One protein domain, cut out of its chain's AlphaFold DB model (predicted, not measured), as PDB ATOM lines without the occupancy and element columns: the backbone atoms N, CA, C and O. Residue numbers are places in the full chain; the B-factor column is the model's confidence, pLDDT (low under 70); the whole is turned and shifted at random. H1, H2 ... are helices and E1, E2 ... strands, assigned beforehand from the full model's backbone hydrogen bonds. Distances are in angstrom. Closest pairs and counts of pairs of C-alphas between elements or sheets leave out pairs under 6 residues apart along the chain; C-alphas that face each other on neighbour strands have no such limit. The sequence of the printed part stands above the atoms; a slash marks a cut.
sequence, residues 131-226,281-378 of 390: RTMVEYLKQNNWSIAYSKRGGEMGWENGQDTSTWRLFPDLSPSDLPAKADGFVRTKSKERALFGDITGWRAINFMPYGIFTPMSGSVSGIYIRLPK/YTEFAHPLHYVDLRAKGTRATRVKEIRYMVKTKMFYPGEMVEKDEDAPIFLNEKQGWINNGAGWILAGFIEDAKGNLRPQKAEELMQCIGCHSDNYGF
ATOM      1  N   ARG A 131     232.929 176.447 174.220       91.88
ATOM      2  CA  ARG A 131     231.935 175.426 173.867       91.88
ATOM      3  C   ARG A 131     231.881 174.313 174.914       91.88
ATOM      4  O   ARG A 131     230.788 173.928 175.331       91.88
ATOM      5  N   THR A 132     233.035 173.825 175.356       91.06
ATOM      6  CA  THR A 132     233.147 172.800 176.400       91.06
ATOM      7  C   THR A 132     232.598 173.305 177.731       91.06
ATOM      8  O   THR A 132     231.809 172.604 178.357       91.06
ATOM      9  N   MET A 133     232.931 174.533 178.143       89.81
ATOM     10  CA  MET A 133     232.405 175.138 179.374       89.81
ATOM     11  C   MET A 133     230.885 175.290 179.325       89.81
ATOM     12  O   MET A 133     230.173 174.945 180.266       89.81
ATOM     13  N   VAL A 134     230.364 175.757 178.196       92.62
ATOM     14  CA  VAL A 134     228.930 175.885 177.956       92.62
ATOM     15  C   VAL A 134     228.219 174.545 178.068       92.62
ATOM     16  O   VAL A 134     227.141 174.486 178.661       92.62
ATOM     17  N   GLU A 135     228.793 173.490 177.500       93.69
ATOM     18  CA  GLU A 135     228.200 172.161 177.560       93.69
ATOM     19  C   GLU A 135     228.318 171.555 178.961       93.69
ATOM     20  O   GLU A 135     227.373 170.931 179.441       93.69
ATOM     21  N   TYR A 136     229.418 171.833 179.663       92.62
ATOM     22  CA  TYR A 136     229.614 171.474 181.065       92.62
ATOM     23  C   TYR A 136     228.490 172.026 181.948       92.62
ATOM     24  O   TYR A 136     227.885 171.268 182.704       92.62
ATOM     25  N   LEU A 137     228.119 173.305 181.788       94.44
ATOM     26  CA  LEU A 137     227.027 173.942 182.543       94.44
ATOM     27  C   LEU A 137     225.654 173.270 182.346       94.44
ATOM     28  O   LEU A 137     224.805 173.324 183.241       94.44
ATOM     29  N   LYS A 138     225.421 172.623 181.198       94.75
ATOM     30  CA  LYS A 138     224.153 171.936 180.895       94.75
ATOM     31  C   LYS A 138     224.070 170.525 181.473       94.75
ATOM     32  O   LYS A 138     222.978 169.959 181.516       94.75
ATOM     33  N   GLN A 139     225.189 169.945 181.898       95.81
ATOM     34  CA  GLN A 139     225.216 168.588 182.437       95.81
ATOM     35  C   GLN A 139     224.462 168.498 183.767       95.81
ATOM     36  O   GLN A 139     224.534 169.390 184.609       95.81
ATOM     37  N   ASN A 140     223.776 167.377 183.979       95.69
ATOM     38  CA  ASN A 140     222.960 167.146 185.163       95.69
ATOM     39  C   ASN A 140     223.649 166.181 186.140       95.69
ATOM     40  O   ASN A 140     223.366 164.984 186.162       95.69
ATOM     41  N   ASN A 141     224.554 166.716 186.959       97.56
ATOM     42  CA  ASN A 141     225.197 165.967 188.042       97.56
ATOM     43  C   ASN A 141     224.288 165.801 189.278       97.56
ATOM     44  O   ASN A 141     224.480 164.860 190.049       97.56
ATOM     45  N   TRP A 142     223.261 166.648 189.446       97.00
ATOM     46  CA  TRP A 142     222.320 166.556 190.567       97.00
ATOM     47  C   TRP A 142     221.436 165.310 190.475       97.00
ATOM     48  O   TRP A 142     221.386 164.541 191.427       97.00
ATOM     49  N   SER A 143     220.779 165.039 189.343       96.56
ATOM     50  CA  SER A 143     219.922 163.847 189.225       96.56
ATOM     51  C   SER A 143     220.694 162.543 189.446       96.56
ATOM     52  O   SER A 143     220.144 161.610 190.022       96.56
ATOM     53  N   ILE A 144     221.968 162.498 189.042       96.62
ATOM     54  CA  ILE A 144     222.863 161.353 189.275       96.62
ATOM     55  C   ILE A 144     223.165 161.181 190.769       96.62
ATOM     56  O   ILE A 144     223.251 160.061 191.258       96.62
ATOM     57  N   ALA A 145     223.355 162.276 191.505       96.25
ATOM     58  CA  ALA A 145     223.548 162.229 192.950       96.25
ATOM     59  C   ALA A 145     222.253 161.845 193.680       96.25
ATOM     60  O   ALA A 145     222.259 160.973 194.544       96.25
ATOM     61  N   TYR A 146     221.129 162.434 193.268       95.31
ATOM     62  CA  TYR A 146     219.814 162.161 193.835       95.31
ATOM     63  C   TYR A 146     219.417 160.688 193.685       95.31
ATOM     64  O   TYR A 146     218.867 160.118 194.616       95.31
ATOM     65  N   SER A 147     219.739 160.034 192.562       94.00
ATOM     66  CA  SER A 147     219.441 158.606 192.377       94.00
ATOM     67  C   SER A 147     220.279 157.668 193.252       94.00
ATOM     68  O   SER A 147     219.911 156.509 193.418       94.00
ATOM     69  N   LYS A 148     221.397 158.149 193.811       93.44
ATOM     70  CA  LYS A 148     222.209 157.402 194.784       93.44
ATOM     71  C   LYS A 148     221.679 157.540 196.209       93.44
ATOM     72  O   LYS A 148     222.092 156.770 197.076       93.44
ATOM     73  N   ARG A 149     220.794 158.512 196.457       89.50
ATOM     74  CA  ARG A 149     220.107 158.647 197.739       89.50
ATOM     75  C   ARG A 149     219.202 157.433 197.938       89.50
ATOM     76  O   ARG A 149     218.331 157.161 197.116       89.50
ATOM     77  N   GLY A 150     219.407 156.730 199.045       77.44
ATOM     78  CA  GLY A 150     218.512 155.676 199.507       77.44
ATOM     79  C   GLY A 150     217.539 156.172 200.576       77.44
ATOM     80  O   GLY A 150     217.685 157.270 201.115       77.44
ATOM     81  N   GLY A 151     216.568 155.321 200.900       74.94
ATOM     82  CA  GLY A 151     215.751 155.424 202.108       74.94
ATOM     83  C   GLY A 151     214.669 156.513 202.121       74.94
ATOM     84  O   GLY A 151     214.332 157.100 201.090       74.94
ATOM     85  N   GLU A 152     214.051 156.717 203.285       78.12
ATOM     86  CA  GLU A 152     212.813 157.492 203.451       78.12
ATOM     87  C   GLU A 152     213.005 158.999 203.214       78.12
ATOM     88  O   GLU A 152     214.123 159.511 203.218       78.12
ATOM     89  N   MET A 153     211.908 159.725 202.975       81.81
ATOM     90  CA  MET A 153     211.903 161.192 202.881       81.81
ATOM     91  C   MET A 153     212.217 161.845 204.235       81.81
ATOM     92  O   MET A 153     211.807 161.340 205.277       81.81
ATOM     93  N   GLY A 154     212.866 163.009 204.215       79.19
ATOM     94  CA  GLY A 154     213.320 163.694 205.430       79.19
ATOM     95  C   GLY A 154     214.713 163.289 205.907       79.19
ATOM     96  O   GLY A 154     215.374 162.421 205.332       79.19
ATOM     97  N   TRP A 155     215.150 163.934 206.992       81.75
ATOM     98  CA  TRP A 155     216.369 163.566 207.725       81.75
ATOM     99  C   TRP A 155     216.216 162.255 208.516       81.75
ATOM    100  O   TRP A 155     217.210 161.651 208.919       81.75
ATOM    101  N   GLU A 156     214.977 161.799 208.724       71.75
ATOM    102  CA  GLU A 156     214.590 160.639 209.540       71.75
ATOM    103  C   GLU A 156     214.915 159.288 208.886       71.75
ATOM    104  O   GLU A 156     214.251 158.290 209.146       71.75
ATOM    105  N   ASN A 157     215.961 159.226 208.063       64.94
ATOM    106  CA  ASN A 157     216.301 158.099 207.199       64.94
ATOM    107  C   ASN A 157     216.855 156.851 207.942       64.94
ATOM    108  O   ASN A 157     217.778 156.180 207.482       64.94
ATOM    109  N   GLY A 158     216.336 156.546 209.134       64.19
ATOM    110  CA  GLY A 158     216.616 155.327 209.892       64.19
ATOM    111  C   GLY A 158     218.103 155.071 210.159       64.19
ATOM    112  O   GLY A 158     218.878 155.984 210.437       64.19
ATOM    113  N   GLN A 159     218.514 153.802 210.109       68.44
ATOM    114  CA  GLN A 159     219.922 153.390 210.154       68.44
ATOM    115  C   GLN A 159     220.512 153.293 208.734       68.44
ATOM    116  O   GLN A 159     221.047 152.261 208.348       68.44
ATOM    117  N   ASP A 160     220.411 154.355 207.930       79.44
ATOM    118  CA  ASP A 160     221.114 154.408 206.643       79.44
ATOM    119  C   ASP A 160     222.625 154.632 206.856       79.44
ATOM    120  O   ASP A 160     223.061 155.682 207.332       79.44
ATOM    121  N   THR A 161     223.444 153.634 206.527       84.81
ATOM    122  CA  THR A 161     224.912 153.727 206.588       84.81
ATOM    123  C   THR A 161     225.527 154.217 205.278       84.81
ATOM    124  O   THR A 161     226.751 154.297 205.168       84.81
ATOM    125  N   SER A 162     224.713 154.535 204.269       90.06
ATOM    126  CA  SER A 162     225.183 155.004 202.974       90.06
ATOM    127  C   SER A 162     225.869 156.364 203.072       90.06
ATOM    128  O   SER A 162     225.595 157.193 203.941       90.06
ATOM    129  N   THR A 163     226.741 156.618 202.103       93.12
ATOM    130  CA  THR A 163     227.380 157.912 201.843       93.12
ATOM    131  C   THR A 163     226.376 159.047 201.583       93.12
ATOM    132  O   THR A 163     226.727 160.215 201.707       93.12
ATOM    133  N   TRP A 164     225.130 158.721 201.231       93.12
ATOM    134  CA  TRP A 164     224.104 159.673 200.794       93.12
ATOM    135  C   TRP A 164     223.009 159.903 201.839       93.12
ATOM    136  O   TRP A 164     222.003 160.538 201.526       93.12
ATOM    137  N   ARG A 165     223.214 159.426 203.074       89.50
ATOM    138  CA  ARG A 165     222.238 159.469 204.173       89.50
ATOM    139  C   ARG A 165     221.551 160.824 204.337       89.50
ATOM    140  O   ARG A 165     220.332 160.877 204.465       89.50
ATOM    141  N   LEU A 166     222.340 161.901 204.354       92.31
ATOM    142  CA  LEU A 166     221.863 163.276 204.543       92.31
ATOM    143  C   LEU A 166     221.874 164.096 203.246       92.31
ATOM    144  O   LEU A 166     221.862 165.324 203.280       92.31
ATOM    145  N   PHE A 167     221.878 163.428 202.089       94.75
ATOM    146  CA  PHE A 167     221.564 164.109 200.841       94.75
ATOM    147  C   PHE A 167     220.076 164.488 200.860       94.75
ATOM    148  O   PHE A 167     219.234 163.614 201.109       94.75
ATOM    149  N   PRO A 168     219.714 165.760 200.620       94.44
ATOM    150  CA  PRO A 168     218.331 166.191 200.744       94.44
ATOM    151  C   PRO A 168     217.456 165.468 199.722       94.44
ATOM    152  O   PRO A 168     217.815 165.321 198.553       94.44
ATOM    153  N   ASP A 169     216.253 165.086 200.130       93.88
ATOM    154  CA  ASP A 169     215.209 164.540 199.254       93.88
ATOM    155  C   ASP A 169     214.527 165.622 198.386       93.88
ATOM    156  O   ASP A 169     213.380 165.474 197.967       93.88
ATOM    157  N   LEU A 170     215.251 166.692 198.050       95.38
ATOM    158  CA  LEU A 170     214.844 167.715 197.096       95.38
ATOM    159  C   LEU A 170     215.215 167.263 195.675       95.38
ATOM    160  O   LEU A 170     216.371 167.369 195.260       95.38
ATOM    161  N   SER A 171     214.239 166.745 194.926       95.44
ATOM    162  CA  SER A 171     214.487 166.278 193.558       95.44
ATOM    163  C   SER A 171     214.647 167.450 192.580       95.44
ATOM    164  O   SER A 171     213.754 168.301 192.507       95.44
ATOM    165  N   PRO A 172     215.687 167.461 191.722       95.00
ATOM    166  CA  PRO A 172     215.809 168.459 190.659       95.00
ATOM    167  C   PRO A 172     214.665 168.390 189.638       95.00
ATOM    168  O   PRO A 172     214.366 169.391 188.996       95.00
ATOM    169  N   SER A 173     213.998 167.237 189.488       95.38
ATOM    170  CA  SER A 173     212.871 167.082 188.553       95.38
ATOM    171  C   SER A 173     211.603 167.813 188.995       95.38
ATOM    172  O   SER A 173     210.706 168.021 188.183       95.38
ATOM    173  N   ASP A 174     211.500 168.126 190.288       96.19
ATOM    174  CA  ASP A 174     210.339 168.796 190.882       96.19
ATOM    175  C   ASP A 174     210.557 170.321 190.964       96.19
ATOM    176  O   ASP A 174     209.690 171.065 191.424       96.19
ATOM    177  N   LEU A 175     211.719 170.796 190.501       94.25
ATOM    178  CA  LEU A 175     212.087 172.202 190.454       94.25
ATOM    179  C   LEU A 175     211.847 172.812 189.064       94.25
ATOM    180  O   LEU A 175     211.936 172.118 188.050       94.25
ATOM    181  N   PRO A 176     211.591 174.131 188.987       92.75
ATOM    182  CA  PRO A 176     211.484 175.084 190.097       92.75
ATOM    183  C   PRO A 176     210.179 174.942 190.899       92.75
ATOM    184  O   PRO A 176     209.199 174.375 190.419       92.75
ATOM    185  N   ALA A 177     210.161 175.516 192.107       95.00
ATOM    186  CA  ALA A 177     208.937 175.672 192.891       95.00
ATOM    187  C   ALA A 177     207.862 176.463 192.122       95.00
ATOM    188  O   ALA A 177     208.170 177.239 191.209       95.00
ATOM    189  N   LYS A 178     206.594 176.270 192.494       95.44
ATOM    190  CA  LYS A 178     205.461 177.020 191.936       95.44
ATOM    191  C   LYS A 178     205.405 178.445 192.499       95.44
ATOM    192  O   LYS A 178     206.193 178.823 193.360       95.44
ATOM    193  N   ALA A 179     204.484 179.256 191.973       94.06
ATOM    194  CA  ALA A 179     204.364 180.677 192.314       94.06
ATOM    195  C   ALA A 179     204.028 180.936 193.798       94.06
ATOM    196  O   ALA A 179     204.382 181.981 194.330       94.06
ATOM    197  N   ASP A 180     203.391 179.977 194.468       94.00
ATOM    198  CA  ASP A 180     203.119 179.970 195.916       94.00
ATOM    199  C   ASP A 180     204.359 179.626 196.777       94.00
ATOM    200  O   ASP A 180     204.330 179.706 198.012       94.00
ATOM    201  N   GLY A 181     205.461 179.257 196.120       95.75
ATOM    202  CA  GLY A 181     206.718 178.818 196.706       95.75
ATOM    203  C   GLY A 181     206.797 177.313 196.957       95.75
ATOM    204  O   GLY A 181     207.886 176.828 197.250       95.75
ATOM    205  N   PHE A 182     205.714 176.540 196.841       97.94
ATOM    206  CA  PHE A 182     205.760 175.105 197.126       97.94
ATOM    207  C   PHE A 182     206.435 174.322 195.995       97.94
ATOM    208  O   PHE A 182     206.191 174.539 194.803       97.94
ATOM    209  N   VAL A 183     207.288 173.372 196.375       98.06
ATOM    210  CA  VAL A 183     207.846 172.375 195.460       98.06
ATOM    211  C   VAL A 183     206.826 171.252 195.320       98.06
ATOM    212  O   VAL A 183     206.522 170.544 196.287       98.06
ATOM    213  N   ARG A 184     206.294 171.108 194.104       97.69
ATOM    214  CA  ARG A 184     205.232 170.154 193.781       97.69
ATOM    215  C   ARG A 184     205.727 169.076 192.824       97.69
ATOM    216  O   ARG A 184     206.504 169.359 191.916       97.69
ATOM    217  N   THR A 185     205.250 167.853 193.005       97.19
ATOM    218  CA  THR A 185     205.684 166.666 192.269       97.19
ATOM    219  C   THR A 185     204.505 165.865 191.730       97.19
ATOM    220  O   THR A 185     203.424 165.833 192.308       97.19
ATOM    221  N   LYS A 186     204.730 165.163 190.617       96.25
ATOM    222  CA  LYS A 186     203.796 164.148 190.102       96.25
ATOM    223  C   LYS A 186     204.060 162.757 190.691       96.25
ATOM    224  O   LYS A 186     203.269 161.845 190.461       96.25
ATOM    225  N   SER A 187     205.180 162.570 191.391       94.31
ATOM    226  CA  SER A 187     205.523 161.287 192.000       94.31
ATOM    227  C   SER A 187     204.765 161.101 193.308       94.31
ATOM    228  O   SER A 187     204.949 161.874 194.244       94.31
ATOM    229  N   LYS A 188     203.971 160.031 193.401       92.00
ATOM    230  CA  LYS A 188     203.273 159.674 194.645       92.00
ATOM    231  C   LYS A 188     204.234 159.344 195.788       92.00
ATOM    232  O   LYS A 188     203.883 159.553 196.936       92.00
ATOM    233  N   GLU A 189     205.430 158.855 195.473       90.12
ATOM    234  CA  GLU A 189     206.446 158.496 196.470       90.12
ATOM    235  C   GLU A 189     207.109 159.725 197.095       90.12
ATOM    236  O   GLU A 189     207.546 159.664 198.238       90.12
ATOM    237  N   ARG A 190     207.190 160.837 196.349       91.75
ATOM    238  CA  ARG A 190     207.812 162.088 196.818       91.75
ATOM    239  C   ARG A 190     206.806 163.110 197.341       91.75
ATOM    240  O   ARG A 190     207.194 164.095 197.962       91.75
ATOM    241  N   ALA A 191     205.523 162.922 197.049       93.88
ATOM    242  CA  ALA A 191     204.475 163.764 197.595       93.88
ATOM    243  C   ALA A 191     204.223 163.373 199.057       93.88
ATOM    244  O   ALA A 191     203.891 162.227 199.351       93.88
ATOM    245  N   LEU A 192     204.338 164.333 199.973       92.06
ATOM    246  CA  LEU A 192     203.879 164.164 201.351       92.06
ATOM    247  C   LEU A 192     202.351 164.223 201.426       92.06
ATOM    248  O   LEU A 192     201.741 163.444 202.153       92.06
ATOM    249  N   PHE A 193     201.734 165.138 200.674       94.44
ATOM    250  CA  PHE A 193     200.282 165.266 200.585       94.44
ATOM    251  C   PHE A 193     199.860 165.984 199.304       94.44
ATOM    252  O   PHE A 193     200.481 166.966 198.901       94.44
ATOM    253  N   GLY A 194     198.793 165.500 198.660       93.88
ATOM    254  CA  GLY A 194     198.389 165.995 197.343       93.88
ATOM    255  C   GLY A 194     199.538 165.847 196.344       93.88
ATOM    256  O   GLY A 194     199.956 164.730 196.047       93.88
ATOM    257  N   ASP A 195     200.064 166.971 195.865       96.19
ATOM    258  CA  ASP A 195     201.271 167.049 195.040       96.19
ATOM    259  C   ASP A 195     202.447 167.755 195.748       96.19
ATOM    260  O   ASP A 195     203.478 167.986 195.127       96.19
ATOM    261  N   ILE A 196     202.338 168.095 197.036       96.81
ATOM    262  CA  ILE A 196     203.356 168.844 197.789       96.81
ATOM    263  C   ILE A 196     204.411 167.904 198.374       96.81
ATOM    264  O   ILE A 196     204.091 166.945 199.069       96.81
ATOM    265  N   THR A 197     205.688 168.233 198.164       96.50
ATOM    266  CA  THR A 197     206.853 167.510 198.732       96.50
ATOM    267  C   THR A 197     207.210 167.932 200.166       96.50
ATOM    268  O   THR A 197     208.093 167.364 200.805       96.50
ATOM    269  N   GLY A 198     206.564 168.984 200.669       96.19
ATOM    270  CA  GLY A 198     206.874 169.656 201.933       96.19
ATOM    271  C   GLY A 198     207.903 170.775 201.796       96.19
ATOM    272  O   GLY A 198     207.898 171.696 202.609       96.19
ATOM    273  N   TRP A 199     208.742 170.752 200.759       97.88
ATOM    274  CA  TRP A 199     209.700 171.821 200.498       97.88
ATOM    275  C   TRP A 199     209.002 173.090 200.009       97.88
ATOM    276  O   TRP A 199     208.168 173.053 199.098       97.88
ATOM    277  N   ARG A 200     209.387 174.234 200.574       97.56
ATOM    278  CA  ARG A 200     208.980 175.558 200.105       97.56
ATOM    279  C   ARG A 200     210.207 176.410 199.818       97.56
ATOM    280  O   ARG A 200     211.075 176.546 200.671       97.56
ATOM    281  N   ALA A 201     210.281 176.975 198.620       96.00
ATOM    282  CA  ALA A 201     211.290 177.959 198.266       96.00
ATOM    283  C   ALA A 201     211.103 179.220 199.114       96.00
ATOM    284  O   ALA A 201     209.979 179.701 199.276       96.00
ATOM    285  N   ILE A 202     212.207 179.765 199.615       91.25
ATOM    286  CA  ILE A 202     212.214 181.033 200.336       91.25
ATOM    287  C   ILE A 202     213.092 182.045 199.616       91.25
ATOM    288  O   ILE A 202     214.142 181.713 199.061       91.25
ATOM    289  N   ASN A 203     212.662 183.301 199.668       81.06
ATOM    290  CA  ASN A 203     213.575 184.399 199.429       81.06
ATOM    291  C   ASN A 203     214.402 184.573 200.693       81.06
ATOM    292  O   ASN A 203     213.869 184.681 201.795       81.06
ATOM    293  N   PHE A 204     215.706 184.605 200.516       71.31
ATOM    294  CA  PHE A 204     216.622 185.054 201.541       71.31
ATOM    295  C   PHE A 204     217.347 186.277 200.992       71.31
ATOM    296  O   PHE A 204     217.327 186.519 199.784       71.31
ATOM    297  N   MET A 205     217.962 187.068 201.861       55.66
ATOM    298  CA  MET A 205     218.880 188.114 201.425       55.66
ATOM    299  C   MET A 205     220.293 187.517 201.344       55.66
ATOM    300  O   MET A 205     220.960 187.435 202.374       55.66
ATOM    301  N   PRO A 206     220.786 187.089 200.162       52.66
ATOM    302  CA  PRO A 206     222.203 186.814 199.974       52.66
ATOM    303  C   PRO A 206     222.932 188.154 199.933       52.66
ATOM    304  O   PRO A 206     223.120 188.726 198.859       52.66
ATOM    305  N   TYR A 207     223.340 188.695 201.076       56.66
ATOM    306  CA  TYR A 207     224.248 189.832 201.010       56.66
ATOM    307  C   TYR A 207     225.647 189.331 200.613       56.66
ATOM    308  O   TYR A 207     226.288 188.581 201.344       56.66
ATOM    309  N   GLY A 208     226.085 189.689 199.404       58.06
ATOM    310  CA  GLY A 208     227.475 189.617 198.931       58.06
ATOM    311  C   GLY A 208     228.039 188.255 198.495       58.06
ATOM    312  O   GLY A 208     228.902 188.237 197.623       58.06
ATOM    313  N   ILE A 209     227.581 187.118 199.041       64.81
ATOM    314  CA  ILE A 209     228.334 185.845 198.904       64.81
ATOM    315  C   ILE A 209     227.795 184.903 197.807       64.81
ATOM    316  O   ILE A 209     228.587 184.281 197.099       64.81
ATOM    317  N   PHE A 210     226.477 184.822 197.592       73.88
ATOM    318  CA  PHE A 210     225.853 183.915 196.603       73.88
ATOM    319  C   PHE A 210     225.070 184.684 195.537       73.88
ATOM    320  O   PHE A 210     223.849 184.586 195.434       73.88
ATOM    321  N   THR A 211     225.784 185.498 194.768       75.31
ATOM    322  CA  THR A 211     225.218 186.287 193.674       75.31
ATOM    323  C   THR A 211     225.799 185.822 192.338       75.31
ATOM    324  O   THR A 211     226.914 185.291 192.303       75.31
ATOM    325  N   PRO A 212     225.123 186.081 191.203       81.25
ATOM    326  CA  PRO A 212     225.721 185.817 189.898       81.25
ATOM    327  C   PRO A 212     227.098 186.478 189.717       81.25
ATOM    328  O   PRO A 212     227.971 185.904 189.071       81.25
ATOM    329  N   MET A 213     227.325 187.633 190.356       79.44
ATOM    330  CA  MET A 213     228.611 188.341 190.360       79.44
ATOM    331  C   MET A 213     229.706 187.600 191.139       79.44
ATOM    332  O   MET A 213     230.867 187.660 190.753       79.44
ATOM    333  N   SER A 214     229.355 186.857 192.193       76.38
ATOM    334  CA  SER A 214     230.277 185.945 192.888       76.38
ATOM    335  C   SER A 214     230.338 184.555 192.232       76.38
ATOM    336  O   SER A 214     230.855 183.593 192.805       76.38
ATOM    337  N   GLY A 215     229.792 184.427 191.019       84.12
ATOM    338  CA  GLY A 215     229.833 183.218 190.207       84.12
ATOM    339  C   GLY A 215     228.894 182.108 190.673       84.12
ATOM    340  O   GLY A 215     228.997 181.001 190.143       84.12
ATOM    341  N   SER A 216     228.001 182.351 191.638       85.62
ATOM    342  CA  SER A 216     227.137 181.319 192.231       85.62
ATOM    343  C   SER A 216     225.680 181.763 192.298       85.62
ATOM    344  O   SER A 216     225.388 182.890 192.679       85.62
ATOM    345  N   VAL A 217     224.752 180.859 191.980       87.19
ATOM    346  CA  VAL A 217     223.313 181.136 192.090       87.19
ATOM    347  C   VAL A 217     222.662 180.145 193.041       87.19
ATOM    348  O   VAL A 217     222.675 178.938 192.808       87.19
ATOM    349  N   SER A 218     222.086 180.665 194.116       86.25
ATOM    350  CA  SER A 218     221.461 179.896 195.190       86.25
ATOM    351  C   SER A 218     219.962 179.692 194.978       86.25
ATOM    352  O   SER A 218     219.260 180.601 194.532       86.25
ATOM    353  N   GLY A 219     219.448 178.542 195.408       88.44
ATOM    354  CA  GLY A 219     218.053 178.399 195.829       88.44
ATOM    355  C   GLY A 219     218.021 177.891 197.265       88.44
ATOM    356  O   GLY A 219     218.789 176.993 197.579       88.44
ATOM    357  N   ILE A 220     217.167 178.445 198.126       92.25
ATOM    358  CA  ILE A 220     216.983 177.935 199.491       92.25
ATOM    359  C   ILE A 220     215.555 177.442 199.648       92.25
ATOM    360  O   ILE A 220     214.597 178.106 199.246       92.25
ATOM    361  N   TYR A 221     215.436 176.260 200.235       97.00
ATOM    362  CA  TYR A 221     214.178 175.585 200.477       97.00
ATOM    363  C   TYR A 221     214.096 175.232 201.952       97.00
ATOM    364  O   TYR A 221     215.068 174.726 202.504       97.00
ATOM    365  N   ILE A 222     212.950 175.495 202.568       97.62
ATOM    366  CA  ILE A 222     212.644 175.124 203.949       97.62
ATOM    367  C   ILE A 222     211.607 174.002 203.963       97.62
ATOM    368  O   ILE A 222     210.702 173.978 203.120       97.62
ATOM    369  N   ARG A 223     211.714 173.092 204.930       97.25
ATOM    370  CA  ARG A 223     210.656 172.142 205.268       97.25
ATOM    371  C   ARG A 223     210.498 172.050 206.783       97.25
ATOM    372  O   ARG A 223     211.486 171.943 207.501       97.25
ATOM    373  N   LEU A 224     209.255 172.110 207.257       97.12
ATOM    374  CA  LEU A 224     208.922 171.852 208.663       97.12
ATOM    375  C   LEU A 224     208.495 170.391 208.863       97.12
ATOM    376  O   LEU A 224     208.108 169.732 207.896       97.12
ATOM    377  N   PRO A 225     208.505 169.882 210.105       95.50
ATOM    378  CA  PRO A 225     208.017 168.538 210.399       95.50
ATOM    379  C   PRO A 225     206.560 168.318 209.982       95.50
ATOM    380  O   PRO A 225     205.750 169.246 209.936       95.50
ATOM    381  N   LYS A 226     206.191 167.053 209.756       95.38
ATOM    382  CA  LYS A 226     204.852 166.645 209.281       95.38
ATOM    383  C   LYS A 226     203.702 167.221 210.124       95.38
ATOM    384  O   LYS A 226     202.668 167.577 209.568       95.38
ATOM    385  N   TYR A 281     213.705 170.084 214.216       94.31
ATOM    386  CA  TYR A 281     213.632 169.343 212.963       94.31
ATOM    387  C   TYR A 281     213.181 170.175 211.759       94.31
ATOM    388  O   TYR A 281     212.784 169.623 210.737       94.31
ATOM    389  N   THR A 282     213.287 171.506 211.843       96.38
ATOM    390  CA  THR A 282     213.283 172.358 210.651       96.38
ATOM    391  C   THR A 282     214.459 171.979 209.762       96.38
ATOM    392  O   THR A 282     215.598 171.906 210.230       96.38
ATOM    393  N   GLU A 283     214.181 171.774 208.482       96.75
ATOM    394  CA  GLU A 283     215.159 171.414 207.467       96.75
ATOM    395  C   GLU A 283     215.368 172.562 206.479       96.75
ATOM    396  O   GLU A 283     214.407 173.217 206.064       96.75
ATOM    397  N   PHE A 284     216.608 172.743 206.024       96.38
ATOM    398  CA  PHE A 284     216.921 173.552 204.852       96.38
ATOM    399  C   PHE A 284     217.704 172.757 203.819       96.38
ATOM    400  O   PHE A 284     218.643 172.044 204.162       96.38
ATOM    401  N   ALA A 285     217.373 172.955 202.548       96.25
ATOM    402  CA  ALA A 285     218.189 172.539 201.417       96.25
ATOM    403  C   ALA A 285     218.649 173.779 200.644       96.25
ATOM    404  O   ALA A 285     217.849 174.660 200.324       96.25
ATOM    405  N   HIS A 286     219.940 173.838 200.335       94.31
ATOM    406  CA  HIS A 286     220.577 174.958 199.655       94.31
ATOM    407  C   HIS A 286     221.461 174.447 198.504       94.31
ATOM    408  O   HIS A 286     222.668 174.260 198.673       94.31
ATOM    409  N   PRO A 287     220.868 174.176 197.327       94.44
ATOM    410  CA  PRO A 287     221.617 173.969 196.092       94.44
ATOM    411  C   PRO A 287     222.289 175.263 195.608       94.44
ATOM    412  O   PRO A 287     221.652 176.313 195.473       94.44
ATOM    413  N   LEU A 288     223.575 175.155 195.282       92.75
ATOM    414  CA  LEU A 288     224.395 176.193 194.670       92.75
ATOM    415  C   LEU A 288     224.716 175.802 193.227       92.75
ATOM    416  O   LEU A 288     225.409 174.821 192.957       92.75
ATOM    417  N   HIS A 289     224.217 176.596 192.289       93.81
ATOM    418  CA  HIS A 289     224.419 176.403 190.859       93.81
ATOM    419  C   HIS A 289     225.594 177.235 190.348       93.81
ATOM    420  O   HIS A 289     225.903 178.311 190.876       93.81
ATOM    421  N   TYR A 290     226.211 176.767 189.263       94.38
ATOM    422  CA  TYR A 290     226.989 177.652 188.401       94.38
ATOM    423  C   TYR A 290     226.090 178.714 187.758       94.38
ATOM    424  O   TYR A 290     224.874 178.537 187.631       94.38
ATOM    425  N   VAL A 291     226.706 179.824 187.354       92.94
ATOM    426  CA  VAL A 291     226.030 180.900 186.629       92.94
ATOM    427  C   VAL A 291     225.967 180.547 185.150       92.94
ATOM    428  O   VAL A 291     226.986 180.273 184.521       92.94
ATOM    429  N   ASP A 292     224.765 180.603 184.591       93.06
ATOM    430  CA  ASP A 292     224.523 180.555 183.156       93.06
ATOM    431  C   ASP A 292     223.604 181.715 182.766       93.06
ATOM    432  O   ASP A 292     222.388 181.634 182.929       93.06
ATOM    433  N   LEU A 293     224.173 182.795 182.222       90.19
ATOM    434  CA  LEU A 293     223.428 184.006 181.850       90.19
ATOM    435  C   LEU A 293     222.380 183.783 180.746       90.19
ATOM    436  O   LEU A 293     221.523 184.636 180.531       90.19
ATOM    437  N   ARG A 294     222.425 182.641 180.053       90.25
ATOM    438  CA  ARG A 294     221.464 182.276 179.002       90.25
ATOM    439  C   ARG A 294     220.251 181.556 179.580       90.25
ATOM    440  O   ARG A 294     219.208 181.489 178.933       90.25
ATOM    441  N   ALA A 295     220.384 180.997 180.781       85.88
ATOM    442  CA  ALA A 295     219.303 180.325 181.477       85.88
ATOM    443  C   ALA A 295     218.393 181.337 182.187       85.88
ATOM    444  O   ALA A 295     218.840 182.334 182.763       85.88
ATOM    445  N   LYS A 296     217.087 181.057 182.214       80.69
ATOM    446  CA  LYS A 296     216.123 181.871 182.965       80.69
ATOM    447  C   LYS A 296     216.466 181.839 184.460       80.69
ATOM    448  O   LYS A 296     216.502 180.774 185.073       80.69
ATOM    449  N   GLY A 297     216.690 183.011 185.052       80.00
ATOM    450  CA  GLY A 297     217.136 183.126 186.446       80.00
ATOM    451  C   GLY A 297     218.620 182.806 186.652       80.00
ATOM    452  O   GLY A 297     219.042 182.608 187.785       80.00
ATOM    453  N   THR A 298     219.413 182.760 185.578       89.06
ATOM    454  CA  THR A 298     220.879 182.621 185.577       89.06
ATOM    455  C   THR A 298     221.449 181.324 186.166       89.06
ATOM    456  O   THR A 298     222.651 181.229 186.400       89.06
ATOM    457  N   ARG A 299     220.611 180.309 186.416       90.69
ATOM    458  CA  ARG A 299     221.024 179.027 187.010       90.69
ATOM    459  C   ARG A 299     221.412 178.014 185.943       90.69
ATOM    460  O   ARG A 299     220.582 177.666 185.106       90.69
ATOM    461  N   ALA A 300     222.628 177.489 186.028       94.50
ATOM    462  CA  ALA A 300     223.036 176.319 185.261       94.50
ATOM    463  C   ALA A 300     222.271 175.058 185.708       94.50
ATOM    464  O   ALA A 300     221.882 174.936 186.873       94.50
ATOM    465  N   THR A 301     222.105 174.087 184.806       94.50
ATOM    466  CA  THR A 301     221.597 172.747 185.164       94.50
ATOM    467  C   THR A 301     222.545 172.062 186.147       94.50
ATOM    468  O   THR A 301     222.111 171.397 187.087       94.50
ATOM    469  N   ARG A 302     223.847 172.263 185.940       95.31
ATOM    470  CA  ARG A 302     224.902 171.744 186.796       95.31
ATOM    471  C   ARG A 302     224.957 172.459 188.143       95.31
ATOM    472  O   ARG A 302     224.972 173.692 188.205       95.31
ATOM    473  N   VAL A 303     225.088 171.685 189.215       96.06
ATOM    474  CA  VAL A 303     225.294 172.202 190.573       96.06
ATOM    475  C   VAL A 303     226.756 172.089 190.990       96.06
ATOM    476  O   VAL A 303     227.432 171.117 190.657       96.06
ATOM    477  N   LYS A 304     227.235 173.094 191.722       95.12
ATOM    478  CA  LYS A 304     228.552 173.106 192.373       95.12
ATOM    479  C   LYS A 304     228.525 172.320 193.670       95.12
ATOM    480  O   LYS A 304     229.449 171.582 193.992       95.12
ATOM    481  N   GLU A 305     227.468 172.561 194.433       95.31
ATOM    482  CA  GLU A 305     227.363 172.146 195.816       95.31
ATOM    483  C   GLU A 305     225.889 172.041 196.208       95.31
ATOM    484  O   GLU A 305     225.053 172.815 195.741       95.31
ATOM    485  N   ILE A 306     225.566 171.086 197.070       96.25
ATOM    486  CA  ILE A 306     224.266 170.964 197.719       96.25
ATOM    487  C   ILE A 306     224.514 170.893 199.213       96.25
ATOM    488  O   ILE A 306     225.164 169.967 199.698       96.25
ATOM    489  N   ARG A 307     223.974 171.874 199.932       95.25
ATOM    490  CA  ARG A 307     224.001 171.904 201.390       95.25
ATOM    491  C   ARG A 307     222.645 171.515 201.939       95.25
ATOM    492  O   ARG A 307     221.607 171.816 201.346       95.25
ATOM    493  N   TYR A 308     222.668 170.874 203.086       95.56
ATOM    494  CA  TYR A 308     221.490 170.466 203.816       95.56
ATOM    495  C   TYR A 308     221.715 170.703 205.302       95.56
ATOM    496  O   TYR A 308     222.828 170.543 205.789       95.56
ATOM    497  N   MET A 309     220.686 171.111 206.028       94.38
ATOM    498  CA  MET A 309     220.792 171.277 207.473       94.38
ATOM    499  C   MET A 309     219.480 170.957 208.162       94.38
ATOM    500  O   MET A 309     218.411 171.223 207.617       94.38
ATOM    501  N   VAL A 310     219.576 170.418 209.374       94.31
ATOM    502  CA  VAL A 310     218.427 170.086 210.219       94.31
ATOM    503  C   VAL A 310     218.660 170.549 211.654       94.31
ATOM    504  O   VAL A 310     219.740 170.344 212.214       94.31
ATOM    505  N   LYS A 311     217.650 171.193 212.249       93.06
ATOM    506  CA  LYS A 311     217.668 171.624 213.654       93.06
ATOM    507  C   LYS A 311     217.459 170.409 214.555       93.06
ATOM    508  O   LYS A 311     216.429 169.755 214.459       93.06
ATOM    509  N   THR A 312     218.387 170.121 215.456       90.75
ATOM    510  CA  THR A 312     218.320 168.943 216.343       90.75
ATOM    511  C   THR A 312     218.291 169.286 217.828       90.75
ATOM    512  O   THR A 312     217.847 168.462 218.622       90.75
ATOM    513  N   LYS A 313     218.708 170.498 218.219       89.12
ATOM    514  CA  LYS A 313     218.654 170.981 219.610       89.12
ATOM    515  C   LYS A 313     218.241 172.451 219.645       89.12
ATOM    516  O   LYS A 313     218.726 173.250 218.837       89.12
ATOM    517  N   MET A 314     217.341 172.800 220.564       87.44
ATOM    518  CA  MET A 314     216.991 174.193 220.849       87.44
ATOM    519  C   MET A 314     218.101 174.832 221.675       87.44
ATOM    520  O   MET A 314     218.643 174.197 222.571       87.44
ATOM    521  N   PHE A 315     218.416 176.077 221.342       83.50
ATOM    522  CA  PHE A 315     219.304 176.937 222.109       83.50
ATOM    523  C   PHE A 315     218.607 178.278 222.228       83.50
ATOM    524  O   PHE A 315     218.164 178.830 221.212       83.50
ATOM    525  N   TYR A 316     218.457 178.756 223.453       83.56
ATOM    526  CA  TYR A 316     217.652 179.927 223.754       83.56
ATOM    527  C   TYR A 316     218.534 181.154 224.016       83.56
ATOM    528  O   TYR A 316     219.640 181.029 224.546       83.56
ATOM    529  N   PRO A 317     218.066 182.364 223.651       74.31
ATOM    530  CA  PRO A 317     218.792 183.583 223.972       74.31
ATOM    531  C   PRO A 317     219.075 183.685 225.479       74.31
ATOM    532  O   PRO A 317     218.162 183.575 226.295       74.31
ATOM    533  N   GLY A 318     220.332 183.955 225.838       69.06
ATOM    534  CA  GLY A 318     220.760 184.163 227.226       69.06
ATOM    535  C   GLY A 318     221.162 182.898 227.989       69.06
ATOM    536  O   GLY A 318     221.564 183.013 229.147       69.06
ATOM    537  N   GLU A 319     221.099 181.714 227.372       74.94
ATOM    538  CA  GLU A 319     221.744 180.521 227.929       74.94
ATOM    539  C   GLU A 319     223.259 180.750 228.047       74.94
ATOM    540  O   GLU A 319     223.870 181.400 227.197       74.94
ATOM    541  N   MET A 320     223.867 180.259 229.135       62.41
ATOM    542  CA  MET A 320     225.316 180.359 229.316       62.41
ATOM    543  C   MET A 320     226.015 179.552 228.227       62.41
ATOM    544  O   MET A 320     225.698 178.384 228.010       62.41
ATOM    545  N   VAL A 321     226.973 180.191 227.563       62.41
ATOM    546  CA  VAL A 321     227.735 179.581 226.481       62.41
ATOM    547  C   VAL A 321     229.194 179.479 226.898       62.41
ATOM    548  O   VAL A 321     229.832 180.495 227.179       62.41
ATOM    549  N   GLU A 322     229.724 178.261 226.905       58.22
ATOM    550  CA  GLU A 322     231.163 178.017 226.953       58.22
ATOM    551  C   GLU A 322     231.665 177.844 225.519       58.22
ATOM    552  O   GLU A 322     231.261 176.916 224.813       58.22
ATOM    553  N   LYS A 323     232.518 178.775 225.083       60.03
ATOM    554  CA  LYS A 323     233.236 178.673 223.817       60.03
ATOM    555  C   LYS A 323     234.623 178.140 224.101       60.03
ATOM    556  O   LYS A 323     235.415 178.833 224.735       60.03
ATOM    557  N   ASP A 324     234.903 176.959 223.581       64.75
ATOM    558  CA  ASP A 324     236.248 176.410 223.582       64.75
ATOM    559  C   ASP A 324     236.753 176.298 222.141       64.75
ATOM    560  O   ASP A 324     236.128 175.658 221.292       64.75
ATOM    561  N   GLU A 325     237.843 177.002 221.836       68.38
ATOM    562  CA  GLU A 325     238.413 177.038 220.485       68.38
ATOM    563  C   GLU A 325     239.077 175.713 220.108       68.38
ATOM    564  O   GLU A 325     239.138 175.388 218.916       68.38
ATOM    565  N   ASP A 326     239.527 174.940 221.099       66.25
ATOM    566  CA  ASP A 326     240.132 173.626 220.893       66.25
ATOM    567  C   ASP A 326     239.109 172.478 220.869       66.25
ATOM    568  O   ASP A 326     239.483 171.334 220.579       66.25
ATOM    569  N   ALA A 327     237.820 172.789 221.078       72.62
ATOM    570  CA  ALA A 327     236.760 171.796 221.150       72.62
ATOM    571  C   ALA A 327     236.778 170.871 219.920       72.62
ATOM    572  O   ALA A 327     236.790 171.342 218.771       72.62
ATOM    573  N   PRO A 328     236.743 169.543 220.130       78.38
ATOM    574  CA  PRO A 328     236.756 168.598 219.031       78.38
ATOM    575  C   PRO A 328     235.443 168.680 218.259       78.38
ATOM    576  O   PRO A 328     234.370 168.695 218.851       78.38
ATOM    577  N   ILE A 329     235.516 168.652 216.933       85.69
ATOM    578  CA  ILE A 329     234.336 168.679 216.072       85.69
ATOM    579  C   ILE A 329     233.748 167.278 215.893       85.69
ATOM    580  O   ILE A 329     234.470 166.327 215.603       85.69
ATOM    581  N   PHE A 330     232.428 167.148 216.050       89.81
ATOM    582  CA  PHE A 330     231.700 165.894 215.836       89.81
ATOM    583  C   PHE A 330     231.141 165.814 214.412       89.81
ATOM    584  O   PHE A 330     230.269 166.606 214.036       89.81
ATOM    585  N   LEU A 331     231.627 164.859 213.616       91.94
ATOM    586  CA  LEU A 331     231.294 164.746 212.194       91.94
ATOM    587  C   LEU A 331     231.344 163.311 211.673       91.94
ATOM    588  O   LEU A 331     231.832 162.401 212.332       91.94
ATOM    589  N   ASN A 332     230.868 163.114 210.448       93.88
ATOM    590  CA  ASN A 332     231.122 161.913 209.663       93.88
ATOM    591  C   ASN A 332     231.522 162.322 208.244       93.88
ATOM    592  O   ASN A 332     230.675 162.660 207.416       93.88
ATOM    593  N   GLU A 333     232.819 162.259 207.947       93.62
ATOM    594  CA  GLU A 333     233.357 162.643 206.640       93.62
ATOM    595  C   GLU A 333     232.851 161.723 205.517       93.62
ATOM    596  O   GLU A 333     232.530 162.181 204.421       93.62
ATOM    597  N   LYS A 334     232.685 160.421 205.790       94.31
ATOM    598  CA  LYS A 334     232.189 159.456 204.791       94.31
ATOM    599  C   LYS A 334     230.752 159.735 204.360       94.31
ATOM    600  O   LYS A 334     230.377 159.351 203.255       94.31
ATOM    601  N   GLN A 335     229.952 160.347 205.228       93.25
ATOM    602  CA  GLN A 335     228.565 160.730 204.961       93.25
ATOM    603  C   GLN A 335     228.396 162.237 204.722       93.25
ATOM    604  O   GLN A 335     227.284 162.681 204.437       93.25
ATOM    605  N   GLY A 336     229.479 163.015 204.823       94.62
ATOM    606  CA  GLY A 336     229.514 164.442 204.518       94.62
ATOM    607  C   GLY A 336     228.678 165.295 205.451       94.62
ATOM    608  O   GLY A 336     227.992 166.187 204.959       94.62
ATOM    609  N   TRP A 337     228.687 165.025 206.759       94.19
ATOM    610  CA  TRP A 337     227.963 165.851 207.723       94.19
ATOM    611  C   TRP A 337     228.766 166.183 208.972       94.19
ATOM    612  O   TRP A 337     229.660 165.442 209.367       94.19
ATOM    613  N   ILE A 338     228.417 167.304 209.597       92.56
ATOM    614  CA  ILE A 338     229.033 167.859 210.797       92.56
ATOM    615  C   ILE A 338     227.960 168.430 211.728       92.56
ATOM    616  O   ILE A 338     226.972 169.010 211.280       92.56
ATOM    617  N   ASN A 339     228.139 168.267 213.034       90.12
ATOM    618  CA  ASN A 339     227.372 168.997 214.037       90.12
ATOM    619  C   ASN A 339     228.072 170.335 214.303       90.12
ATOM    620  O   ASN A 339     229.275 170.353 214.537       90.12
ATOM    621  N   ASN A 340     227.348 171.454 214.263       83.00
ATOM    622  CA  ASN A 340     227.944 172.776 214.493       83.00
ATOM    623  C   ASN A 340     228.044 173.185 215.971       83.00
ATOM    624  O   ASN A 340     228.341 174.345 216.237       83.00
ATOM    625  N   GLY A 341     227.683 172.313 216.915       79.19
ATOM    626  CA  GLY A 341     227.614 172.638 218.345       79.19
ATOM    627  C   GLY A 341     226.409 173.511 218.731       79.19
ATOM    628  O   GLY A 341     225.915 173.413 219.846       79.19
ATOM    629  N   ALA A 342     225.842 174.276 217.795       77.88
ATOM    630  CA  ALA A 342     224.698 175.178 217.984       77.88
ATOM    631  C   ALA A 342     223.337 174.541 217.623       77.88
ATOM    632  O   ALA A 342     222.362 175.216 217.259       77.88
ATOM    633  N   GLY A 343     223.262 173.212 217.709       84.62
ATOM    634  CA  GLY A 343     222.017 172.453 217.596       84.62
ATOM    635  C   GLY A 343     221.543 172.253 216.168       84.62
ATOM    636  O   GLY A 343     220.344 172.061 215.955       84.62
ATOM    637  N   TRP A 344     222.464 172.313 215.208       89.94
ATOM    638  CA  TRP A 344     222.225 171.951 213.821       89.94
ATOM    639  C   TRP A 344     223.190 170.857 213.375       89.94
ATOM    640  O   TRP A 344     224.387 170.890 213.664       89.94
ATOM    641  N   ILE A 345     222.663 169.918 212.600       92.75
ATOM    642  CA  ILE A 345     223.478 169.046 211.757       92.75
ATOM    643  C   ILE A 345     223.505 169.663 210.368       92.75
ATOM    644  O   ILE A 345     222.447 169.978 209.825       92.75
ATOM    645  N   LEU A 346     224.697 169.837 209.809       93.94
ATOM    646  CA  LEU A 346     224.919 170.344 208.464       93.94
ATOM    647  C   LEU A 346     225.539 169.234 207.629       93.94
ATOM    648  O   LEU A 346     226.490 168.595 208.063       93.94
ATOM    649  N   ALA A 347     225.025 169.024 206.429       95.19
ATOM    650  CA  ALA A 347     225.576 168.122 205.439       95.19
ATOM    651  C   ALA A 347     225.906 168.885 204.155       95.19
ATOM    652  O   ALA A 347     225.183 169.801 203.755       95.19
ATOM    653  N   GLY A 348     227.000 168.502 203.506       96.25
ATOM    654  CA  GLY A 348     227.504 169.162 202.312       96.25
ATOM    655  C   GLY A 348     227.950 168.152 201.270       96.25
ATOM    656  O   GLY A 348     228.671 167.201 201.569       96.25
ATOM    657  N   PHE A 349     227.533 168.376 200.027       97.44
ATOM    658  CA  PHE A 349     227.950 167.586 198.878       97.44
ATOM    659  C   PHE A 349     228.496 168.517 197.814       97.44
ATOM    660  O   PHE A 349     227.764 169.362 197.310       97.44
ATOM    661  N   ILE A 350     229.766 168.363 197.466       97.00
ATOM    662  CA  ILE A 350     230.475 169.232 196.527       97.00
ATOM    663  C   ILE A 350     230.902 168.447 195.294       97.00
ATOM    664  O   ILE A 350     231.125 167.238 195.346       97.00
ATOM    665  N   GLU A 351     230.989 169.135 194.169       96.88
ATOM    666  CA  GLU A 351     231.520 168.594 192.930       96.88
ATOM    667  C   GLU A 351     232.997 168.173 193.053       96.88
ATOM    668  O   GLU A 351     233.835 168.894 193.594       96.88
ATOM    669  N   ASP A 352     233.324 166.991 192.531       94.94
ATOM    670  CA  ASP A 352     234.690 166.496 192.383       94.94
ATOM    671  C   ASP A 352     235.315 166.861 191.023       94.94
ATOM    672  O   ASP A 352     234.662 167.374 190.117       94.94
ATOM    673  N   ALA A 353     236.601 166.544 190.849       89.69
ATOM    674  CA  ALA A 353     237.342 166.823 189.615       89.69
ATOM    675  C   ALA A 353     236.822 166.070 188.372       89.69
ATOM    676  O   ALA A 353     237.191 166.412 187.250       89.69
ATOM    677  N   LYS A 354     235.992 165.033 188.551       91.12
ATOM    678  CA  LYS A 354     235.308 164.312 187.463       91.12
ATOM    679  C   LYS A 354     233.907 164.864 187.215       91.12
ATOM    680  O   LYS A 354     233.207 164.373 186.330       91.12
ATOM    681  N   GLY A 355     233.487 165.847 188.003       93.06
ATOM    682  CA  GLY A 355     232.199 166.477 187.877       93.06
ATOM    683  C   GLY A 355     231.043 165.768 188.588       93.06
ATOM    684  O   GLY A 355     229.876 166.076 188.333       93.06
ATOM    685  N   ASN A 356     231.322 164.794 189.449       96.81
ATOM    686  CA  ASN A 356     230.289 164.139 190.244       96.81
ATOM    687  C   ASN A 356     230.179 164.825 191.601       96.81
ATOM    688  O   ASN A 356     231.188 165.221 192.174       96.81
ATOM    689  N   LEU A 357     228.970 164.919 192.156       98.06
ATOM    690  CA  LEU A 357     228.847 165.280 193.564       98.06
ATOM    691  C   LEU A 357     229.407 164.157 194.440       98.06
ATOM    692  O   LEU A 357     229.219 162.970 194.154       98.06
ATOM    693  N   ARG A 358     230.052 164.559 195.528       97.38
ATOM    694  CA  ARG A 358     230.564 163.702 196.596       97.38
ATOM    695  C   ARG A 358     230.314 164.367 197.950       97.38
ATOM    696  O   ARG A 358     230.162 165.586 197.983       97.38
ATOM    697  N   PRO A 359     230.318 163.615 199.057       97.25
ATOM    698  CA  PRO A 359     230.371 164.213 200.385       97.25
ATOM    699  C   PRO A 359     231.550 165.178 200.530       97.25
ATOM    700  O   PRO A 359     232.627 164.965 199.950       97.25
ATOM    701  N   GLN A 360     231.336 166.229 201.310       96.62
ATOM    702  CA  GLN A 360     232.392 167.125 201.745       96.62
ATOM    703  C   GLN A 360     233.276 166.480 202.811       96.62
ATOM    704  O   GLN A 360     232.813 165.702 203.645       96.62
ATOM    705  N   LYS A 361     234.558 166.836 202.773       94.88
ATOM    706  CA  LYS A 361     235.561 166.465 203.774       94.88
ATOM    707  C   LYS A 361     235.431 167.314 205.033       94.88
ATOM    708  O   LYS A 361     234.783 168.358 204.996       94.88
ATOM    709  N   ALA A 362     236.099 166.925 206.117       91.94
ATOM    710  CA  ALA A 362     236.072 167.670 207.375       91.94
ATOM    711  C   ALA A 362     236.376 169.175 207.211       91.94
ATOM    712  O   ALA A 362     235.614 170.009 207.697       91.94
ATOM    713  N   GLU A 363     237.428 169.539 206.469       91.25
ATOM    714  CA  GLU A 363     237.791 170.949 206.229       91.25
ATOM    715  C   GLU A 363     236.733 171.700 205.406       91.25
ATOM    716  O   GLU A 363     236.406 172.848 205.698       91.25
ATOM    717  N   GLU A 364     236.150 171.043 204.399       92.19
ATOM    718  CA  GLU A 364     235.082 171.619 203.573       92.19
ATOM    719  C   GLU A 364     233.801 171.828 204.401       92.19
ATOM    720  O   GLU A 364     233.136 172.854 204.270       92.19
ATOM    721  N   LEU A 365     233.486 170.898 205.309       91.19
ATOM    722  CA  LEU A 365     232.358 171.001 206.237       91.19
ATOM    723  C   LEU A 365     232.574 172.089 207.296       91.19
ATOM    724  O   LEU A 365     231.631 172.798 207.654       91.19
ATOM    725  N   MET A 366     233.806 172.279 207.777       86.88
ATOM    726  CA  MET A 366     234.128 173.349 208.726       86.88
ATOM    727  C   MET A 366     233.844 174.742 208.167       86.88
ATOM    728  O   MET A 366     233.429 175.625 208.916       86.88
ATOM    729  N   GLN A 367     233.971 174.935 206.854       80.00
ATOM    730  CA  GLN A 367     233.601 176.192 206.204       80.00
ATOM    731  C   GLN A 367     232.129 176.571 206.452       80.00
ATOM    732  O   GLN A 367     231.791 177.758 206.480       80.00
ATOM    733  N   CYS A 368     231.252 175.581 206.658       71.12
ATOM    734  CA  CYS A 368     229.847 175.793 206.994       71.12
ATOM    735  C   CYS A 368     229.658 176.205 208.462       71.12
ATOM    736  O   CYS A 368     228.799 177.037 208.745       71.12
ATOM    737  N   ILE A 369     230.484 175.689 209.380       73.06
ATOM    738  CA  ILE A 369     230.501 176.105 210.792       73.06
ATOM    739  C   ILE A 369     230.815 177.600 210.885       73.06
ATOM    740  O   ILE A 369     230.082 178.312 211.548       73.06
ATOM    741  N   GLY A 370     231.797 178.107 210.140       58.31
ATOM    742  CA  GLY A 370     232.201 179.520 210.173       58.31
ATOM    743  C   GLY A 370     231.077 180.559 210.144       58.31
ATOM    744  O   GLY A 370     231.123 181.547 210.872       58.31
ATOM    745  N   CYS A 371     230.061 180.321 209.311       55.44
ATOM    746  CA  CYS A 371     228.921 181.226 209.145       55.44
ATOM    747  C   CYS A 371     227.663 180.785 209.909       55.44
ATOM    748  O   CYS A 371     226.742 181.584 210.063       55.44
ATOM    749  N   HIS A 372     227.585 179.521 210.340       52.88
ATOM    750  CA  HIS A 372     226.379 178.927 210.934       52.88
ATOM    751  C   HIS A 372     226.581 178.398 212.359       52.88
ATOM    752  O   HIS A 372     225.654 177.813 212.919       52.88
ATOM    753  N   SER A 373     227.760 178.562 212.954       54.94
ATOM    754  CA  SER A 373     228.001 178.284 214.365       54.94
ATOM    755  C   SER A 373     227.709 179.505 215.209       54.94
ATOM    756  O   SER A 373     228.073 180.627 214.858       54.94
ATOM    757  N   ASP A 374     227.130 179.238 216.365       48.91
ATOM    758  CA  ASP A 374     227.237 180.122 217.510       48.91
ATOM    759  C   ASP A 374     228.300 179.559 218.480       48.91
ATOM    760  O   ASP A 374     228.796 178.459 218.249       48.91
ATOM    761  N   ASN A 375     228.675 180.307 219.521       45.94
ATOM    762  CA  ASN A 375     229.788 180.067 220.461       45.94
ATOM    763  C   ASN A 375     229.795 178.716 221.230       45.94
ATOM    764  O   ASN A 375     230.499 178.606 222.225       45.94
ATOM    765  N   TYR A 376     229.053 177.688 220.834       40.53
ATOM    766  CA  TYR A 376     228.944 176.447 221.600       40.53
ATOM    767  C   TYR A 376     230.147 175.525 221.388       40.53
ATOM    768  O   TYR A 376     230.393 175.046 220.279       40.53
ATOM    769  N   GLY A 377     230.852 175.228 222.481       37.88
ATOM    770  CA  GLY A 377     231.702 174.051 222.590       37.88
ATOM    771  C   GLY A 377     230.883 172.765 222.452       37.88
ATOM    772  O   GLY A 377     229.692 172.706 222.774       37.88
ATOM    773  N   PHE A 378     231.514 171.713 221.943       36.16
ATOM    774  CA  PHE A 378     230.923 170.381 221.957       36.16
ATOM    775  C   PHE A 378     230.844 169.916 223.406       36.16
ATOM    776  O   PHE A 378     231.879 169.630 223.993       36.16
TER     777      PHE A 378
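Overview. This is residues 131 to 226 and 281 to 378 of the 390 residues of an uncharacterized protein of Sulfurospirillum sp. SL2-1 (UniProt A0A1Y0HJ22). One strongly twisted sheet of ten strands, with the long E5, E6 and E9 side by side in its middle, has H2 on one face and H3 on the opposite face. H1 stands up from the sheet over E6, and long loops, residues 147 to 181 the longest, link the parts. The printed part has 194 residues, in the order H1, H2, E1 to E10, H3; the branched sheet's neighbour pairs are antiparallel. The class is mixed, helices and strands, with under half of the residues, 82, in named elements. The whole is compact, with a radius of gyration of the C-alphas of 17.0 A and spans of 52 by 39 by 33 A.

Along the chain. H1, residues 131 to 138, begins at C-alpha 131 (231.935, 175.426, 173.867), and H2 is residues 141 to 146. E1, residues 182 to 184, precedes E2, 196 to 202, E3, 216 to 218, and E4, 220 to 223. E5, residues 283 to 291, is 25.3 A long; E6, 299 to 311, is 27.9 A long and bends by 97 degrees at residue 302. E7, residues 329 to 332, and E8, 337 to 339, are followed by E9, 344 to 351, 23.1 A long, and E10, 357 to 359. H3, residues 362 to 372, is 15.3 A long and ends at C-alpha 372 (226.379, 178.927, 210.934).

Arrangement. E5 has E3 and E4 on one side and E6 on the other; N 217 and O 289 are 3.0 A apart, N 221 and O 285 2.9 A, and N 286 and O 307 2.8 A, within hydrogen-bond range. E9 has E6 on one side, with N 308 and O 347 at 2.8 A, and E8 and E10 on the other. E7 to E10 form a meander, each strand the antiparallel neighbour of the one before; E6 to E9 form a Greek key, in which E7 to E9 are a meander and E6 is the antiparallel neighbour of E9. E1 and E2 are a hairpin, with N 183 and O 199 at 2.9 A. H2 is 7.7 A over the sheet; its closest C-alphas to E6 are those of Asn 141 and Arg 302, 5.9 A apart. H3 has a height over the sheet of 8.0 A and runs slantwise to the strands, at 48 degrees to E9 on the local plane; the C-alphas of Gly 348 and Leu 365 are the closest, 6.5 A. Every O i to N i+4 pair is within hydrogen-bond range in H2, 3 of 4 in H1 and 4 of 7 in H3.

Size, cuts and confidence. The two farthest C-alphas, of Arg 131 and Met 320, are 56.1 A apart. Residues 227 to 280 are cut out, with 9.9 A between C-alphas 226 and 281. The links H2 to E1, E1 to E2, E2 to E3 and E6 to E7 are long. The mean pLDDT of the printed part is 86.5; residues 157 to 159, 205 to 209, 318, 320 to 326 and 370 to 378 are under 70.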